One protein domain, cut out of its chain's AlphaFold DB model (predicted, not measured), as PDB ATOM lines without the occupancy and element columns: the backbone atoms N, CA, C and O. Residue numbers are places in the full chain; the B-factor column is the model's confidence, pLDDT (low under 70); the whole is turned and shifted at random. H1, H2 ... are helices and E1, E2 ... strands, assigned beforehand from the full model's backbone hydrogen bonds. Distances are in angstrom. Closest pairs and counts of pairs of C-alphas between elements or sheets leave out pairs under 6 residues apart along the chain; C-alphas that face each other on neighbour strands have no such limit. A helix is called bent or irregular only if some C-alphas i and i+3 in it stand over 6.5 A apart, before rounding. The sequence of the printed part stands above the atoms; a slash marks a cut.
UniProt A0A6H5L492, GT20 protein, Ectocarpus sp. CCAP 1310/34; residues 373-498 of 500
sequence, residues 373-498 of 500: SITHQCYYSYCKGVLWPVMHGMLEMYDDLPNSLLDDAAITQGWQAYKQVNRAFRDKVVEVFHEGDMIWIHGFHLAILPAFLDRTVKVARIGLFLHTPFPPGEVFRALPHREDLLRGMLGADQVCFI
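This is residues 373 to 498 of the 500 residues of the protein "GT20 protein" of Ectocarpus sp. CCAP 1310/34 (UniProt A0A6H5L492). A long helix, H3, runs along the length of an elongated domain, with H1 crossing it over its residues 410 to 421 and a small three-stranded sheet, E1 E2 E3, toward the end where H3 finishes; H4 packs on one face of that sheet, between it and H3. H6 packs on H4, short H5 packs on the last residues of H1, and H2 lies farthest from the mean of the C-alphas. The printed part has 126 residues, with six named helices and three named strands in the order H1 H2 H3 E1 H4 E2 H5 H6 E3; the sheet, E1 E2 E3, is parallel, and the class is mostly helix. The whole is compact, with a radius of gyration of the C-alphas of 14.9 A, and spans 50 by 31 by 20 A.

Find C-alpha 373 at (-47.299, -24.366, -52.237); from there H1 runs 24.0 A to residue 391. It has a kink of 28 degrees near residue 385 and is only just irregular: C-alphas 385 and 388 are 6.6 A apart. H2 holds residues 394 to 397. Find C-alpha 408 at (-45.049, -42.711, -55.615), where H3 begins its 36.4 A to residue 432. Then come E1, residues 438 to 442, 13.0 A; H4, residues 449 to 454; E2, residues 461 to 466, 16.9 A; H5, residues 473 to 476; H6, residues 482 to 489, 10.6 A; and E3, residues 494 to 497, which ends at C-alpha 497, (-49.586, -40.606, -27.137).

Look first at H1: it touches residues 410 to 421 of H3, about perpendicular at 73 degrees, only just past steep, with the C-alphas of Cys 378 and Tyr 418 closest at 4.6 A. With residues 390 to 391, H1 only just touches H5, with 3 pairs of C-alphas within 8 A, Val 390 and Val 475 closest at 6.5 A. H2 is close to H1 but not clearly touching, the closest C-alphas, Pro 389 and Leu 395, being 6.2 A apart. H3 touches H4 with residues 422 to 430, at a steep tilt of 51 degrees, the same way; the closest C-alphas are those of Asn 422 and Leu 449, 5.4 A. H4 is on the sheet at a height of 9.4 A, along the strands, and touches H6 at a steep tilt of 58 degrees, the C-alphas of Ala 451 and Gly 488 closest at 4.8 A. E1, H4, E2 and E2, H5 H6, E3 are strand-helix-strand units, two parallel neighbour strands with helix between, each crossover right-handed. Between E1 and E2, N 439 and O 461 are 2.8 A apart; between E2 and E3, N 464 and O 494 are 2.8 A apart, both within hydrogen-bond range. In H3, H4 and H6 every O i to N i+4 pair is within hydrogen-bond range, in H1 9 of 15; H2 and H5 are too short for such a pair.

The farthest C-alphas, Asp 400 and Glu 435, are 50.0 A apart. The printed part has no cut, and no link is long. Look for low confidence at residues 395 to 406, under 70; the mean pLDDT of the printed part is 87.6.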
ATOM      1  N   SER A 373     -47.651 -23.111 -51.552       89.75
ATOM      2  CA  SER A 373     -47.299 -24.366 -52.237       89.75
ATOM      3  C   SER A 373     -46.662 -25.420 -51.313       89.75
ATOM      4  O   SER A 373     -47.125 -26.562 -51.289       89.75
ATOM      5  N   ILE A 374     -45.651 -25.061 -50.503       91.62
ATOM      6  CA  ILE A 374     -45.030 -26.031 -49.581       91.62
ATOM      7  C   ILE A 374     -45.990 -26.422 -48.453       91.62
ATOM      8  O   ILE A 374     -46.061 -27.599 -48.094       91.62
ATOM      9  N   THR A 375     -46.772 -25.469 -47.932       90.69
ATOM     10  CA  THR A 375     -47.803 -25.740 -46.923       90.69
ATOM     11  C   THR A 375     -48.829 -26.728 -47.463       90.69
ATOM     12  O   THR A 375     -49.125 -27.702 -46.780       90.69
ATOM     13  N   HIS A 376     -49.300 -26.559 -48.701       89.06
ATOM     14  CA  HIS A 376     -50.249 -27.485 -49.319       89.06
ATOM     15  C   HIS A 376     -49.672 -28.901 -49.481       89.06
ATOM     16  O   HIS A 376     -50.291 -29.873 -49.052       89.06
ATOM     17  N   GLN A 377     -48.466 -29.030 -50.044       89.62
ATOM     18  CA  GLN A 377     -47.813 -30.332 -50.257       89.62
ATOM     19  C   GLN A 377     -47.498 -31.053 -48.933       89.62
ATOM     20  O   GLN A 377     -47.664 -32.267 -48.819       89.62
ATOM     21  N   CYS A 378     -47.072 -30.312 -47.907       90.81
ATOM     22  CA  CYS A 378     -46.818 -30.857 -46.577       90.81
ATOM     23  C   CYS A 378     -48.120 -31.237 -45.854       90.81
ATOM     24  O   CYS A 378     -48.249 -32.359 -45.366       90.81
ATOM     25  N   TYR A 379     -49.079 -30.312 -45.763       89.44
ATOM     26  CA  TYR A 379     -50.260 -30.447 -44.911       89.44
ATOM     27  C   TYR A 379     -51.376 -31.252 -45.577       89.44
ATOM     28  O   TYR A 379     -51.824 -32.249 -45.015       89.44
ATOM     29  N   TYR A 380     -51.808 -30.868 -46.779       86.69
ATOM     30  CA  TYR A 380     -52.904 -31.553 -47.461       86.69
ATOM     31  C   TYR A 380     -52.428 -32.855 -48.104       86.69
ATOM     32  O   TYR A 380     -52.953 -33.913 -47.767       86.69
ATOM     33  N   SER A 381     -51.393 -32.817 -48.947       86.56
ATOM     34  CA  SER A 381     -50.945 -34.021 -49.663       86.56
ATOM     35  C   SER A 381     -50.305 -35.052 -48.722       86.56
ATOM     36  O   SER A 381     -50.781 -36.180 -48.637       86.56
ATOM     37  N   TYR A 382     -49.269 -34.688 -47.954       89.69
ATOM     38  CA  TYR A 382     -48.579 -35.670 -47.106       89.69
ATOM     39  C   TYR A 382     -49.265 -35.909 -45.751       89.69
ATOM     40  O   TYR A 382     -49.562 -37.046 -45.390       89.69
ATOM     41  N   CYS A 383     -49.548 -34.864 -44.969       91.31
ATOM     42  CA  CYS A 383     -50.106 -35.057 -43.630       91.31
ATOM     43  C   CYS A 383     -51.552 -35.576 -43.673       91.31
ATOM     44  O   CYS A 383     -51.856 -36.557 -42.995       91.31
ATOM     45  N   LYS A 384     -52.439 -34.967 -44.467       87.56
ATOM     46  CA  LYS A 384     -53.846 -35.383 -44.567       87.56
ATOM     47  C   LYS A 384     -54.091 -36.499 -45.587       87.56
ATOM     48  O   LYS A 384     -54.938 -37.338 -45.309       87.56
ATOM     49  N   GLY A 385     -53.353 -36.556 -46.697       83.69
ATOM     50  CA  GLY A 385     -53.495 -37.610 -47.713       83.69
ATOM     51  C   GLY A 385     -52.763 -38.922 -47.399       83.69
ATOM     52  O   GLY A 385     -53.266 -39.986 -47.743       83.69
ATOM     53  N   VAL A 386     -51.614 -38.877 -46.707       87.44
ATOM     54  CA  VAL A 386     -50.782 -40.070 -46.428       87.44
ATOM     55  C   VAL A 386     -50.771 -40.438 -44.942       87.44
ATOM     56  O   VAL A 386     -51.144 -41.553 -44.579       87.44
ATOM     57  N   LEU A 387     -50.351 -39.528 -44.055       90.56
ATOM     58  CA  LEU A 387     -50.177 -39.865 -42.634       90.56
ATOM     59  C   LEU A 387     -51.514 -40.087 -41.915       90.56
ATOM     60  O   LEU A 387     -51.654 -41.063 -41.180       90.56
ATOM     61  N   TRP A 388     -52.497 -39.205 -42.105       90.56
ATOM     62  CA  TRP A 388     -53.760 -39.244 -41.362       90.56
ATOM     63  C   TRP A 388     -54.572 -40.540 -41.584       90.56
ATOM     64  O   TRP A 388     -54.937 -41.145 -40.570       90.56
ATOM     65  N   PRO A 389     -54.798 -41.029 -42.825       87.12
ATOM     66  CA  PRO A 389     -55.414 -42.331 -43.097       87.12
ATOM     67  C   PRO A 389     -54.752 -43.486 -42.352       87.12
ATOM     68  O   PRO A 389     -55.426 -44.244 -41.652       87.12
ATOM     69  N   VAL A 390     -53.421 -43.593 -42.455       88.00
ATOM     70  CA  VAL A 390     -52.679 -44.706 -41.856       88.00
ATOM     71  C   VAL A 390     -52.700 -44.617 -40.334       88.00
ATOM     72  O   VAL A 390     -52.925 -45.630 -39.681       88.00
ATOM     73  N   MET A 391     -52.536 -43.422 -39.752       89.12
ATOM     74  CA  MET A 391     -52.555 -43.239 -38.293       89.12
ATOM     75  C   MET A 391     -53.887 -43.658 -37.653       89.12
ATOM     76  O   MET A 391     -53.890 -44.154 -36.529       89.12
ATOM     77  N   HIS A 392     -55.000 -43.517 -38.380       87.81
ATOM     78  CA  HIS A 392     -56.340 -43.918 -37.933       87.81
ATOM     79  C   HIS A 392     -56.753 -45.329 -38.387       87.81
ATOM     80  O   HIS A 392     -57.867 -45.751 -38.094       87.81
ATOM     81  N   GLY A 393     -55.890 -46.063 -39.100       83.88
ATOM     82  CA  GLY A 393     -56.205 -47.402 -39.611       83.88
ATOM     83  C   GLY A 393     -57.255 -47.438 -40.725       83.88
ATOM     84  O   GLY A 393     -57.794 -48.498 -41.008       83.88
ATOM     85  N   MET A 394     -57.538 -46.310 -41.382       78.94
ATOM     86  CA  MET A 394     -58.651 -46.171 -42.332       78.94
ATOM     87  C   MET A 394     -58.325 -46.646 -43.761       78.94
ATOM     88  O   MET A 394     -58.999 -46.228 -44.693       78.94
ATOM     89  N   LEU A 395     -57.307 -47.493 -43.977       67.94
ATOM     90  CA  LEU A 395     -56.883 -47.883 -45.338       67.94
ATOM     91  C   LEU A 395     -57.979 -48.587 -46.158       67.94
ATOM     92  O   LEU A 395     -57.958 -48.492 -47.377       67.94
ATOM     93  N   GLU A 396     -58.928 -49.258 -45.503       57.31
ATOM     94  CA  GLU A 396     -60.039 -49.977 -46.152       57.31
ATOM     95  C   GLU A 396     -61.204 -49.058 -46.574       57.31
ATOM     96  O   GLU A 396     -62.108 -49.497 -47.270       57.31
ATOM     97  N   MET A 397     -61.203 -47.780 -46.169       52.62
ATOM     98  CA  MET A 397     -62.288 -46.815 -46.437       52.62
ATOM     99  C   MET A 397     -62.035 -45.940 -47.682       52.62
ATOM    100  O   MET A 397     -62.701 -44.921 -47.864       52.62
ATOM    101  N   TYR A 398     -61.038 -46.278 -48.505       54.41
ATOM    102  CA  TYR A 398     -60.492 -45.392 -49.540       54.41
ATOM    103  C   TYR A 398     -60.423 -46.016 -50.944       54.41
ATOM    104  O   TYR A 398     -59.518 -45.687 -51.707       54.41
ATOM    105  N   ASP A 399     -61.400 -46.849 -51.315       48.00
ATOM    106  CA  ASP A 399     -61.555 -47.314 -52.706       48.00
ATOM    107  C   ASP A 399     -61.820 -46.151 -53.699       48.00
ATOM    108  O   ASP A 399     -61.430 -46.243 -54.861       48.00
ATOM    109  N   ASP A 400     -62.413 -45.038 -53.233       47.41
ATOM    110  CA  ASP A 400     -62.838 -43.893 -54.067       47.41
ATOM    111  C   ASP A 400     -62.035 -42.581 -53.865       47.41
ATOM    112  O   ASP A 400     -62.315 -41.579 -54.529       47.41
ATOM    113  N   LEU A 401     -61.035 -42.526 -52.969       46.84
ATOM    114  CA  LEU A 401     -60.152 -41.345 -52.886       46.84
ATOM    115  C   LEU A 401     -58.991 -41.467 -53.885       46.84
ATOM    116  O   LEU A 401     -58.494 -42.567 -54.118       46.84
ATOM    117  N   PRO A 402     -58.482 -40.351 -54.443       43.78
ATOM    118  CA  PRO A 402     -57.475 -40.402 -55.492       43.78
ATOM    119  C   PRO A 402     -56.123 -40.848 -54.932       43.78
ATOM    120  O   PRO A 402     -55.352 -40.014 -54.468       43.78
ATOM    121  N   ASN A 403     -55.848 -42.156 -54.990       50.22
ATOM    122  CA  ASN A 403     -54.549 -42.821 -55.171       50.22
ATOM    123  C   ASN A 403     -53.305 -42.225 -54.467       50.22
ATOM    124  O   ASN A 403     -52.179 -42.481 -54.883       50.22
ATOM    125  N   SER A 404     -53.448 -41.489 -53.361       54.69
ATOM    126  CA  SER A 404     -52.339 -40.756 -52.729       54.69
ATOM    127  C   SER A 404     -51.340 -41.665 -51.999       54.69
ATOM    128  O   SER A 404     -50.316 -41.179 -51.526       54.69
ATOM    129  N   LEU A 405     -51.636 -42.965 -51.898       56.84
ATOM    130  CA  LEU A 405     -50.724 -44.031 -51.460       56.84
ATOM    131  C   LEU A 405     -50.209 -44.904 -52.627       56.84
ATOM    132  O   LEU A 405     -49.441 -45.831 -52.389       56.84
ATOM    133  N   LEU A 406     -50.639 -44.620 -53.861       61.62
ATOM    134  CA  LEU A 406     -50.306 -45.347 -55.092       61.62
ATOM    135  C   LEU A 406     -49.533 -44.477 -56.105       61.62
ATOM    136  O   LEU A 406     -48.880 -45.013 -56.996       61.62
ATOM    137  N   ASP A 407     -49.577 -43.148 -55.971       75.94
ATOM    138  CA  ASP A 407     -48.707 -42.212 -56.691       75.94
ATOM    139  C   ASP A 407     -47.399 -41.978 -55.911       75.94
ATOM    140  O   ASP A 407     -47.278 -41.064 -55.086       75.94
ATOM    141  N   ASP A 408     -46.394 -42.810 -56.194       79.31
ATOM    142  CA  ASP A 408     -45.049 -42.711 -55.615       79.31
ATOM    143  C   ASP A 408     -44.393 -41.333 -55.826       79.31
ATOM    144  O   ASP A 408     -43.600 -40.889 -54.984       79.31
ATOM    145  N   ALA A 409     -44.714 -40.627 -56.917       83.50
ATOM    146  CA  ALA A 409     -44.152 -39.311 -57.206       83.50
ATOM    147  C   ALA A 409     -44.770 -38.242 -56.293       83.50
ATOM    148  O   ALA A 409     -44.029 -37.489 -55.649       83.50
ATOM    149  N   ALA A 410     -46.098 -38.229 -56.151       81.94
ATOM    150  CA  ALA A 410     -46.804 -37.336 -55.232       81.94
ATOM    151  C   ALA A 410     -46.411 -37.585 -53.765       81.94
ATOM    152  O   ALA A 410     -46.163 -36.630 -53.022       81.94
ATOM    153  N   ILE A 411     -46.267 -38.851 -53.350       84.44
ATOM    154  CA  ILE A 411     -45.784 -39.217 -52.007       84.44
ATOM    155  C   ILE A 411     -44.363 -38.694 -51.788       84.44
ATOM    156  O   ILE A 411     -44.087 -38.045 -50.774       84.44
ATOM    157  N   THR A 412     -43.464 -38.934 -52.747       89.62
ATOM    158  CA  THR A 412     -42.061 -38.507 -52.659       89.62
ATOM    159  C   THR A 412     -41.945 -36.985 -52.587       89.62
ATOM    160  O   THR A 412     -41.154 -36.473 -51.786       89.62
ATOM    161  N   GLN A 413     -42.743 -36.254 -53.371       90.50
ATOM    162  CA  GLN A 413     -42.818 -34.793 -53.338       90.50
ATOM    163  C   GLN A 413     -43.357 -34.289 -51.992       90.50
ATOM    164  O   GLN A 413     -42.710 -33.460 -51.345       90.50
ATOM    165  N   GLY A 414     -44.483 -34.839 -51.525       91.81
ATOM    166  CA  GLY A 414     -45.063 -34.529 -50.218       91.81
ATOM    167  C   GLY A 414     -44.080 -34.774 -49.067       91.81
ATOM    168  O   GLY A 414     -43.970 -33.953 -48.157       91.81
ATOM    169  N   TRP A 415     -43.272 -35.834 -49.147       94.44
ATOM    170  CA  TRP A 415     -42.207 -36.122 -48.187       94.44
ATOM    171  C   TRP A 415     -41.045 -35.122 -48.233       94.44
ATOM    172  O   TRP A 415     -40.496 -34.770 -47.182       94.44
ATOM    173  N   GLN A 416     -40.651 -34.621 -49.414       95.69
ATOM    174  CA  GLN A 416     -39.662 -33.536 -49.482       95.69
ATOM    175  C   GLN A 416     -40.210 -32.259 -48.834       95.69
ATOM    176  O   GLN A 416     -39.512 -31.668 -48.005       95.69
ATOM    177  N   ALA A 417     -41.457 -31.882 -49.139       95.88
ATOM    178  CA  ALA A 417     -42.127 -30.738 -48.525       95.88
ATOM    179  C   ALA A 417     -42.220 -30.896 -46.998       95.88
ATOM    180  O   ALA A 417     -41.824 -29.997 -46.259       95.88
ATOM    181  N   TYR A 418     -42.625 -32.071 -46.509       97.00
ATOM    182  CA  TYR A 418     -42.694 -32.396 -45.083       97.00
ATOM    183  C   TYR A 418     -41.337 -32.243 -44.373       97.00
ATOM    184  O   TYR A 418     -41.245 -31.587 -43.330       97.00
ATOM    185  N   LYS A 419     -40.246 -32.752 -44.969       96.81
ATOM    186  CA  LYS A 419     -38.876 -32.540 -44.462       96.81
ATOM    187  C   LYS A 419     -38.452 -31.074 -44.497       96.81
ATOM    188  O   LYS A 419     -37.774 -30.627 -43.577       96.81
ATOM    189  N   GLN A 420     -38.813 -30.327 -45.536       97.38
ATOM    190  CA  GLN A 420     -38.460 -28.915 -45.663       97.38
ATOM    191  C   GLN A 420     -39.220 -28.044 -44.648       97.38
ATOM    192  O   GLN A 420     -38.597 -27.191 -44.019       97.38
ATOM    193  N   VAL A 421     -40.502 -28.321 -44.384       97.19
ATOM    194  CA  VAL A 421     -41.255 -27.687 -43.289       97.19
ATOM    195  C   VAL A 421     -40.623 -28.009 -41.934       97.19
ATOM    196  O   VAL A 421     -40.324 -27.096 -41.169       97.19
ATOM    197  N   ASN A 422     -40.322 -29.279 -41.652       97.75
ATOM    198  CA  ASN A 422     -39.683 -29.666 -40.389       97.75
ATOM    199  C   ASN A 422     -38.289 -29.016 -40.204       97.75
ATOM    200  O   ASN A 422     -37.904 -28.702 -39.080       97.75
ATOM    201  N   ARG A 423     -37.547 -28.730 -41.287       97.12
ATOM    202  CA  ARG A 423     -36.302 -27.933 -41.230       97.12
ATOM    203  C   ARG A 423     -36.554 -26.457 -40.904       97.12
ATOM    204  O   ARG A 423     -35.853 -25.923 -40.054       97.12
ATOM    205  N   ALA A 424     -37.560 -25.825 -41.511       97.00
ATOM    206  CA  ALA A 424     -37.930 -24.442 -41.193       97.00
ATOM    207  C   ALA A 424     -38.357 -24.292 -39.718       97.00
ATOM    208  O   ALA A 424     -37.959 -23.344 -39.041       97.00
ATOM    209  N   PHE A 425     -39.089 -25.280 -39.192       97.62
ATOM    210  CA  PHE A 425     -39.415 -25.377 -37.768       97.62
ATOM    211  C   PHE A 425     -38.174 -25.549 -36.886       97.62
ATOM    212  O   PHE A 425     -38.050 -24.835 -35.893       97.62
ATOM    213  N   ARG A 426     -37.234 -26.440 -37.245       96.81
ATOM    214  CA  ARG A 426     -35.944 -26.573 -36.540       96.81
ATOM    215  C   ARG A 426     -35.248 -25.218 -36.443       96.81
ATOM    216  O   ARG A 426     -34.841 -24.841 -35.353       96.81
ATOM    217  N   ASP A 427     -35.130 -24.497 -37.553       96.19
ATOM    218  CA  ASP A 427     -34.382 -23.235 -37.595       96.19
ATOM    219  C   ASP A 427     -34.996 -22.175 -36.668       96.19
ATOM    220  O   ASP A 427     -34.269 -21.537 -35.909       96.19
ATOM    221  N   LYS A 428     -36.333 -22.075 -36.621       95.81
ATOM    222  CA  LYS A 428     -37.030 -21.180 -35.683       95.81
ATOM    223  C   LYS A 428     -37.005 -21.640 -34.227       95.81
ATOM    224  O   LYS A 428     -36.880 -20.800 -33.344       95.81
ATOM    225  N   VAL A 429     -37.054 -22.943 -33.951       95.69
ATOM    226  CA  VAL A 429     -36.876 -23.467 -32.584       95.69
ATOM    227  C   VAL A 429     -35.453 -23.200 -32.075       95.69
ATOM    228  O   VAL A 429     -35.285 -22.804 -30.926       95.69
ATOM    229  N   VAL A 430     -34.431 -23.349 -32.922       94.38
ATOM    230  CA  VAL A 430     -33.023 -23.074 -32.576       94.38
ATOM    231  C   VAL A 430     -32.772 -21.582 -32.320       94.38
ATOM    232  O   VAL A 430     -31.976 -21.250 -31.447       94.38
ATOM    233  N   GLU A 431     -33.462 -20.689 -33.036       93.06
ATOM    234  CA  GLU A 431     -33.394 -19.231 -32.835       93.06
ATOM    235  C   GLU A 431     -33.892 -18.802 -31.442       93.06
ATOM    236  O   GLU A 431     -33.314 -17.900 -30.839       93.06
ATOM    237  N   VAL A 432     -34.927 -19.466 -30.907       92.25
ATOM    238  CA  VAL A 432     -35.554 -19.111 -29.615       92.25
ATOM    239  C   VAL A 432     -35.058 -19.937 -28.421       92.25
ATOM    240  O   VAL A 432     -35.341 -19.587 -27.274       92.25
ATOM    241  N   PHE A 433     -34.348 -21.040 -28.663       91.81
ATOM    242  CA  PHE A 433     -33.921 -21.977 -27.623       91.81
ATOM    243  C   PHE A 433     -32.826 -21.398 -26.715       91.81
ATOM    244  O   PHE A 433     -31.768 -20.959 -27.178       91.81
ATOM    245  N   HIS A 434     -33.042 -21.483 -25.400       89.44
ATOM    246  CA  HIS A 434     -32.039 -21.178 -24.383       89.44
ATOM    247  C   HIS A 434     -31.584 -22.466 -23.684       89.44
ATOM    248  O   HIS A 434     -32.329 -23.434 -23.551       89.44
ATOM    249  N   GLU A 435     -30.329 -22.496 -23.236       86.81
ATOM    250  CA  GLU A 435     -29.785 -23.665 -22.546       86.81
ATOM    251  C   GLU A 435     -30.539 -23.913 -21.230       86.81
ATOM    252  O   GLU A 435     -30.714 -22.998 -20.429       86.81
ATOM    253  N   GLY A 436     -31.011 -25.147 -21.035       84.62
ATOM    254  CA  GLY A 436     -31.901 -25.523 -19.933       84.62
ATOM    255  C   GLY A 436     -33.385 -25.627 -20.308       84.62
ATOM    256  O   GLY A 436     -34.131 -26.267 -19.562       84.62
ATOM    257  N   ASP A 437     -33.808 -25.087 -21.460       89.25
ATOM    258  CA  ASP A 437     -35.192 -25.198 -21.934       89.25
ATOM    259  C   ASP A 437     -35.579 -26.638 -22.314       89.25
ATOM    260  O   ASP A 437     -34.767 -27.448 -22.780       89.25
ATOM    261  N   MET A 438     -36.869 -26.939 -22.165       91.38
ATOM    262  CA  MET A 438     -37.506 -28.106 -22.773       91.38
ATOM    263  C   MET A 438     -38.128 -27.715 -24.115       91.38
ATOM    264  O   MET A 438     -38.819 -26.706 -24.206       91.38
ATOM    265  N   ILE A 439     -37.948 -28.533 -25.147       95.25
ATOM    266  CA  ILE A 439     -38.665 -28.403 -26.417       95.25
ATOM    267  C   ILE A 439     -39.813 -29.415 -26.411       95.25
ATOM    268  O   ILE A 439     -39.575 -30.614 -26.265       95.25
ATOM    269  N   TRP A 440     -41.052 -28.955 -26.582       95.00
ATOM    270  CA  TRP A 440     -42.240 -29.810 -26.604       95.00
ATOM    271  C   TRP A 440     -42.970 -29.695 -27.944       95.00
ATOM    272  O   TRP A 440     -43.507 -28.653 -28.303       95.00
ATOM    273  N   ILE A 441     -42.950 -30.777 -28.718       96.88
ATOM    274  CA  ILE A 441     -43.420 -30.841 -30.103       96.88
ATOM    275  C   ILE A 441     -44.794 -31.509 -30.141       96.88
ATOM    276  O   ILE A 441     -44.986 -32.569 -29.544       96.88
ATOM    277  N   HIS A 442     -45.738 -30.925 -30.876       94.81
ATOM    278  CA  HIS A 442     -47.130 -31.368 -30.927       94.81
ATOM    279  C   HIS A 442     -47.588 -31.777 -32.331       94.81
ATOM    280  O   HIS A 442     -47.524 -31.011 -33.294       94.81
ATOM    281  N   GLY A 443     -48.167 -32.977 -32.408       92.31
ATOM    282  CA  GLY A 443     -48.854 -33.501 -33.583       92.31
ATOM    283  C   GLY A 443     -47.945 -34.173 -34.615       92.31
ATOM    284  O   GLY A 443     -46.749 -33.915 -34.723       92.31
ATOM    285  N   PHE A 444     -48.551 -35.041 -35.425       93.56
ATOM    286  CA  PHE A 444     -47.853 -35.836 -36.439       93.56
ATOM    287  C   PHE A 444     -47.277 -34.988 -37.596       93.56
ATOM    288  O   PHE A 444     -46.372 -35.438 -38.294       93.56
ATOM    289  N   HIS A 445     -47.727 -33.739 -37.763       95.56
ATOM    290  CA  HIS A 445     -47.171 -32.771 -38.720       95.56
ATOM    291  C   HIS A 445     -45.676 -32.464 -38.480       95.56
ATOM    292  O   HIS A 445     -44.958 -32.105 -39.412       95.56
ATOM    293  N   LEU A 446     -45.203 -32.620 -37.236       97.06
ATOM    294  CA  LEU A 446     -43.828 -32.332 -36.816       97.06
ATOM    295  C   LEU A 446     -43.114 -33.577 -36.250       97.06
ATOM    296  O   LEU A 446     -42.162 -33.466 -35.483       97.06
ATOM    297  N   ALA A 447     -43.561 -34.785 -36.612       96.50
ATOM    298  CA  ALA A 447     -43.071 -36.035 -36.020       96.50
ATOM    299  C   ALA A 447     -41.574 -36.315 -36.266       96.50
ATOM    300  O   ALA A 447     -40.973 -37.064 -35.503       96.50
ATOM    301  N   ILE A 448     -40.965 -35.714 -37.297       97.38
ATOM    302  CA  ILE A 448     -39.527 -35.850 -37.603       97.38
ATOM    303  C   ILE A 448     -38.671 -34.668 -37.118       97.38
ATOM    304  O   ILE A 448     -37.444 -34.720 -37.223       97.38
ATOM    305  N   LEU A 449     -39.293 -33.621 -36.570       97.81
ATOM    306  CA  LEU A 449     -38.606 -32.484 -35.957       97.81
ATOM    307  C   LEU A 449     -37.620 -32.888 -34.837       97.81
ATOM    308  O   LEU A 449     -36.537 -32.296 -34.815       97.81
ATOM    309  N   PRO A 450     -37.884 -33.895 -33.970       97.50
ATOM    310  CA  PRO A 450     -36.931 -34.286 -32.929       97.50
ATOM    311  C   PRO A 450     -35.548 -34.655 -33.485       97.50
ATOM    312  O   PRO A 450     -34.546 -34.076 -33.075       97.50
ATOM    313  N   ALA A 451     -35.476 -35.514 -34.509       95.56
ATOM    314  CA  ALA A 451     -34.201 -35.899 -35.125       95.56
ATOM    315  C   ALA A 451     -33.489 -34.766 -35.894       95.56
ATOM    316  O   ALA A 451     -32.292 -34.877 -36.181       95.56
ATOM    317  N   PHE A 452     -34.188 -33.684 -36.253       95.31
ATOM    318  CA  PHE A 452     -33.553 -32.470 -36.776       95.31
ATOM    319  C   PHE A 452     -32.971 -31.591 -35.659       95.31
ATOM    320  O   PHE A 452     -31.940 -30.942 -35.869       95.31
ATOM    321  N   LEU A 453     -33.608 -31.582 -34.486       94.88
ATOM    322  CA  LEU A 453     -33.180 -30.825 -33.313       94.88
ATOM    323  C   LEU A 453     -32.024 -31.497 -32.570       94.88
ATOM    324  O   LEU A 453     -31.037 -30.816 -32.327       94.88
ATOM    325  N   ASP A 454     -32.074 -32.808 -32.311       89.75
ATOM    326  CA  ASP A 454     -30.986 -33.571 -31.663       89.75
ATOM    327  C   ASP A 454     -29.625 -33.339 -32.354       89.75
ATOM    328  O   ASP A 454     -28.615 -33.017 -31.727       89.75
ATOM    329  N   ARG A 455     -29.608 -33.351 -33.693       87.38
ATOM    330  CA  ARG A 455     -28.396 -33.087 -34.492       87.38
ATOM    331  C   ARG A 455     -27.842 -31.665 -34.351       87.38
ATOM    332  O   ARG A 455     -26.691 -31.441 -34.720       87.38
ATOM    333  N   THR A 456     -28.645 -30.720 -33.867       87.75
ATOM    334  CA  THR A 456     -28.322 -29.285 -33.816       87.75
ATOM    335  C   THR A 456     -28.130 -28.783 -32.380       87.75
ATOM    336  O   THR A 456     -27.271 -27.940 -32.140       87.75
ATOM    337  N   VAL A 457     -28.890 -29.318 -31.417       87.00
ATOM    338  CA  VAL A 457     -28.965 -28.857 -30.023       87.00
ATOM    339  C   VAL A 457     -28.990 -30.057 -29.066       87.00
ATOM    340  O   VAL A 457     -29.971 -30.311 -28.376       87.00
ATOM    341  N   LYS A 458     -27.869 -30.780 -28.982       80.81
ATOM    342  CA  LYS A 458     -27.689 -31.996 -28.152       80.81
ATOM    343  C   LYS A 458     -27.906 -31.838 -26.635       80.81
ATOM    344  O   LYS A 458     -27.774 -32.809 -25.901       80.81
ATOM    345  N   VAL A 459     -28.146 -30.618 -26.155       81.31
ATOM    346  CA  VAL A 459     -28.371 -30.290 -24.734       81.31
ATOM    347  C   VAL A 459     -29.866 -30.072 -24.441       81.31
ATOM    348  O   VAL A 459     -30.270 -30.017 -23.282       81.31
ATOM    349  N   ALA A 460     -30.704 -29.942 -25.475       84.38
ATOM    350  CA  ALA A 460     -32.140 -29.747 -25.319       84.38
ATOM    351  C   ALA A 460     -32.832 -31.034 -24.860       84.38
ATOM    352  O   ALA A 460     -32.549 -32.106 -25.385       84.38
ATOM    353  N   ARG A 461     -33.799 -30.911 -23.942       91.75
ATOM    354  CA  ARG A 461     -34.730 -32.001 -23.615       91.75
ATOM    355  C   ARG A 461     -35.898 -31.950 -24.593       91.75
ATOM    356  O   ARG A 461     -36.584 -30.932 -24.635       91.75
ATOM    357  N   ILE A 462     -36.129 -33.008 -25.362       95.00
ATOM    358  CA  ILE A 462     -37.095 -33.026 -26.466       95.00
ATOM    359  C   ILE A 462     -38.246 -33.992 -26.159       95.00
ATOM    360  O   ILE A 462     -38.078 -35.211 -26.102       95.00
ATOM    361  N   GLY A 463     -39.451 -33.440 -26.012       95.56
ATOM    362  CA  GLY A 463     -40.704 -34.186 -25.937       95.56
ATOM    363  C   GLY A 463     -41.486 -34.124 -27.250       95.56
ATOM    364  O   GLY A 463     -41.587 -33.065 -27.860       95.56
ATOM    365  N   LEU A 464     -42.102 -35.233 -27.658       96.19
ATOM    366  CA  LEU A 464     -43.064 -35.316 -28.761       96.19
ATOM    367  C   LEU A 464     -44.410 -35.830 -28.234       96.19
ATOM    368  O   LEU A 464     -44.461 -36.877 -27.591       96.19
ATOM    369  N   PHE A 465     -45.505 -35.133 -28.533       95.00
ATOM    370  CA  PHE A 465     -46.867 -35.549 -28.198       95.00
ATOM    371  C   PHE A 465     -47.712 -35.750 -29.461       95.00
ATOM    372  O   PHE A 465     -47.939 -34.816 -30.233       95.00
ATOM    373  N   LEU A 466     -48.220 -36.967 -29.661       93.25
ATOM    374  CA  LEU A 466     -49.142 -37.290 -30.745       93.25
ATOM    375  C   LEU A 466     -50.598 -37.234 -30.261       93.25
ATOM    376  O   LEU A 466     -51.020 -37.996 -29.392       93.25
ATOM    377  N   HIS A 467     -51.357 -36.313 -30.861       90.56
ATOM    378  CA  HIS A 467     -52.793 -36.115 -30.628       90.56
ATOM    379  C   HIS A 467     -53.684 -37.100 -31.405       90.56
ATOM    380  O   HIS A 467     -54.878 -37.192 -31.130       90.56
ATOM    381  N   THR A 468     -53.125 -37.805 -32.387       89.38
ATOM    382  CA  THR A 468     -53.791 -38.886 -33.123       89.38
ATOM    383  C   THR A 468     -53.520 -40.230 -32.444       89.38
ATOM    384  O   THR A 468     -52.498 -40.358 -31.762       89.38
ATOM    385  N   PRO A 469     -54.363 -41.256 -32.669       91.38
ATOM    386  CA  PRO A 469     -53.958 -42.634 -32.413       91.38
ATOM    387  C   PRO A 469     -52.644 -42.965 -33.140       91.38
ATOM    388  O   PRO A 469     -52.278 -42.325 -34.133       91.38
ATOM    389  N   PHE A 470     -51.939 -43.973 -32.629       91.62
ATOM    390  CA  PHE A 470     -50.825 -44.602 -33.330       91.62
ATOM    391  C   PHE A 470     -51.279 -45.981 -33.823       91.62
ATOM    392  O   PHE A 470     -51.849 -46.739 -33.034       91.62
ATOM    393  N   PRO A 471     -51.071 -46.319 -35.102       90.25
ATOM    394  CA  PRO A 471     -51.700 -47.489 -35.687       90.25
ATOM    395  C   PRO A 471     -50.990 -48.786 -35.278       90.25
ATOM    396  O   PRO A 471     -49.799 -48.769 -34.944       90.25
ATOM    397  N   PRO A 472     -51.678 -49.942 -35.363       89.44
ATOM    398  CA  PRO A 472     -51.038 -51.242 -35.218       89.44
ATOM    399  C   PRO A 472     -49.847 -51.382 -36.171       89.44
ATOM    400  O   PRO A 472     -49.874 -50.889 -37.301       89.44
ATOM    401  N   GLY A 473     -48.810 -52.112 -35.748       89.44
ATOM    402  CA  GLY A 473     -47.588 -52.276 -36.544       89.44
ATOM    403  C   GLY A 473     -47.830 -52.849 -37.945       89.44
ATOM    404  O   GLY A 473     -47.042 -52.603 -38.851       89.44
ATOM    405  N   GLU A 474     -48.934 -53.567 -38.150       86.56
ATOM    406  CA  GLU A 474     -49.315 -54.118 -39.451       86.56
ATOM    407  C   GLU A 474     -49.734 -53.035 -40.445       86.56
ATOM    408  O   GLU A 474     -49.225 -53.005 -41.562       86.56
ATOM    409  N   VAL A 475     -50.575 -52.113 -39.980       86.38
ATOM    410  CA  VAL A 475     -51.034 -50.913 -40.685       86.38
ATOM    411  C   VAL A 475     -49.866 -49.952 -40.916       86.38
ATOM    412  O   VAL A 475     -49.668 -49.458 -42.023       86.38
ATOM    413  N   PHE A 476     -49.016 -49.744 -39.903       89.62
ATOM    414  CA  PHE A 476     -47.857 -48.852 -40.008       89.62
ATOM    415  C   PHE A 476     -46.841 -49.288 -41.083       89.62
ATOM    416  O   PHE A 476     -46.148 -48.446 -41.661       89.62
ATOM    417  N   ARG A 477     -46.755 -50.590 -41.406       87.44
ATOM    418  CA  ARG A 477     -45.874 -51.100 -42.479       87.44
ATOM    419  C   ARG A 477     -46.234 -50.562 -43.870       87.44
ATOM    420  O   ARG A 477     -45.335 -50.519 -44.709       87.44
ATOM    421  N   ALA A 478     -47.479 -50.127 -44.091       84.12
ATOM    422  CA  ALA A 478     -47.941 -49.571 -45.363       84.12
ATOM    423  C   ALA A 478     -47.341 -48.190 -45.698       84.12
ATOM    424  O   ALA A 478     -47.374 -47.786 -46.855       84.12
ATOM    425  N   LEU A 479     -46.763 -47.465 -44.729       87.06
ATOM    426  CA  LEU A 479     -46.152 -46.153 -44.982       87.06
ATOM    427  C   LEU A 479     -44.833 -46.275 -45.778       87.06
ATOM    428  O   LEU A 479     -43.881 -46.884 -45.270       87.06
ATOM    429  N   PRO A 480     -44.696 -45.616 -46.949       82.50
ATOM    430  CA  PRO A 480     -43.471 -45.677 -47.760       82.50
ATOM    431  C   PRO A 480     -42.214 -45.150 -47.053       82.50
ATOM    432  O   PRO A 480     -41.113 -45.646 -47.278       82.50
ATOM    433  N   HIS A 481     -42.364 -44.188 -46.135       88.75
ATOM    434  CA  HIS A 481     -41.257 -43.589 -45.367       88.75
ATOM    435  C   HIS A 481     -41.288 -43.947 -43.871       88.75
ATOM    436  O   HIS A 481     -40.745 -43.221 -43.038       88.75
ATOM    437  N   ARG A 482     -41.913 -45.082 -43.516       92.81
ATOM    438  CA  ARG A 482     -42.112 -45.544 -42.127       92.81
ATOM    439  C   ARG A 482     -40.847 -45.512 -41.260       92.81
ATOM    440  O   ARG A 482     -40.919 -45.163 -40.085       92.81
ATOM    441  N   GLU A 483     -39.690 -45.871 -41.819       94.56
ATOM    442  CA  GLU A 483     -38.449 -45.969 -41.047       94.56
ATOM    443  C   GLU A 483     -37.876 -44.596 -40.713       94.56
ATOM    444  O   GLU A 483     -37.449 -44.374 -39.584       94.56
ATOM    445  N   ASP A 484     -37.898 -43.665 -41.664       94.12
ATOM    446  CA  ASP A 484     -37.427 -42.301 -41.437       94.12
ATOM    447  C   ASP A 484     -38.387 -41.524 -40.533       94.12
ATOM    448  O   ASP A 484     -37.939 -40.714 -39.725       94.12
ATOM    449  N   LEU A 485     -39.691 -41.820 -40.603       95.38
ATOM    450  CA  LEU A 485     -40.686 -41.309 -39.663       95.38
ATOM    451  C   LEU A 485     -40.388 -41.789 -38.230       95.38
ATOM    452  O   LEU A 485     -40.279 -40.964 -37.326       95.38
ATOM    453  N   LEU A 486     -40.163 -43.097 -38.026       95.38
ATOM    454  CA  LEU A 486     -39.788 -43.646 -36.715       95.38
ATOM    455  C   LEU A 486     -38.442 -43.112 -36.218       95.38
ATOM    456  O   LEU A 486     -38.356 -42.675 -35.074       95.38
ATOM    457  N   ARG A 487     -37.397 -43.100 -37.057       94.94
ATOM    458  CA  ARG A 487     -36.088 -42.506 -36.718       94.94
ATOM    459  C   ARG A 487     -36.220 -41.021 -36.372       94.94
ATOM    460  O   ARG A 487     -35.509 -40.540 -35.500       94.94
ATOM    461  N   GLY A 488     -37.137 -40.317 -37.035       95.50
ATOM    462  CA  GLY A 488     -37.497 -38.934 -36.751       95.50
ATOM    463  C   GLY A 488     -38.078 -38.741 -35.352       95.50
ATOM    464  O   GLY A 488     -37.597 -37.892 -34.605       95.50
ATOM    465  N   MET A 489     -39.060 -39.573 -34.991       96.19
ATOM    466  CA  MET A 489     -39.710 -39.568 -33.675       96.19
ATOM    467  C   MET A 489     -38.766 -40.002 -32.547       96.19
ATOM    468  O   MET A 489     -38.811 -39.440 -31.457       96.19
ATOM    469  N   LEU A 490     -37.890 -40.977 -32.812       95.12
ATOM    470  CA  LEU A 490     -36.895 -41.500 -31.865       95.12
ATOM    471  C   LEU A 490     -35.734 -40.530 -31.582       95.12
ATOM    472  O   LEU A 490     -34.886 -40.837 -30.751       95.12
ATOM    473  N   GLY A 491     -35.700 -39.360 -32.229       93.12
ATOM    474  CA  GLY A 491     -34.848 -38.238 -31.820       93.12
ATOM    475  C   GLY A 491     -35.392 -37.441 -30.624       93.12
ATOM    476  O   GLY A 491     -34.817 -36.414 -30.285       93.12
ATOM    477  N   ALA A 492     -36.522 -37.847 -30.032       95.25
ATOM    478  CA  ALA A 492     -37.059 -37.278 -28.797       95.25
ATOM    479  C   ALA A 492     -36.684 -38.152 -27.590       95.25
ATOM    480  O   ALA A 492     -36.852 -39.371 -27.644       95.25
ATOM    481  N   ASP A 493     -36.299 -37.532 -26.470       93.56
ATOM    482  CA  ASP A 493     -36.143 -38.217 -25.176       93.56
ATOM    483  C   ASP A 493     -37.456 -38.872 -24.722       93.56
ATOM    484  O   ASP A 493     -37.478 -39.898 -24.041       93.56
ATOM    485  N   GLN A 494     -38.579 -38.242 -25.078       94.56
ATOM    486  CA  GLN A 494     -39.899 -38.618 -24.604       94.56
ATOM    487  C   GLN A 494     -40.950 -38.519 -25.714       94.56
ATOM    488  O   GLN A 494     -41.430 -37.436 -26.034       94.56
ATOM    489  N   VAL A 495     -41.420 -39.667 -26.207       95.06
ATOM    490  CA  VAL A 495     -42.652 -39.740 -27.012       95.06
ATOM    491  C   VAL A 495     -43.860 -40.009 -26.103       95.06
ATOM    492  O   VAL A 495     -43.783 -40.777 -25.137       95.06
ATOM    493  N   CYS A 496     -44.967 -39.328 -26.387       93.56
ATOM    494  CA  CYS A 496     -46.246 -39.412 -25.694       93.56
ATOM    495  C   CYS A 496     -47.384 -39.568 -26.708       93.56
ATOM    496  O   CYS A 496     -47.337 -38.999 -27.800       93.56
ATOM    497  N   PHE A 497     -48.420 -40.300 -26.316       91.94
ATOM    498  CA  PHE A 497     -49.586 -40.606 -27.137       91.94
ATOM    499  C   PHE A 497     -50.846 -40.367 -26.310       91.94
ATOM    500  O   PHE A 497     -50.832 -40.595 -25.096       91.94
ATOM    501  N   ILE A 498     -51.938 -39.965 -26.956       85.19
ATOM    502  CA  ILE A 498     -53.262 -40.076 -26.347       85.19
ATOM    503  C   ILE A 498     -53.748 -41.527 -26.475       85.19
ATOM    504  O   ILE A 498     -53.831 -42.066 -27.576       85.19
TER     505      ILE A 498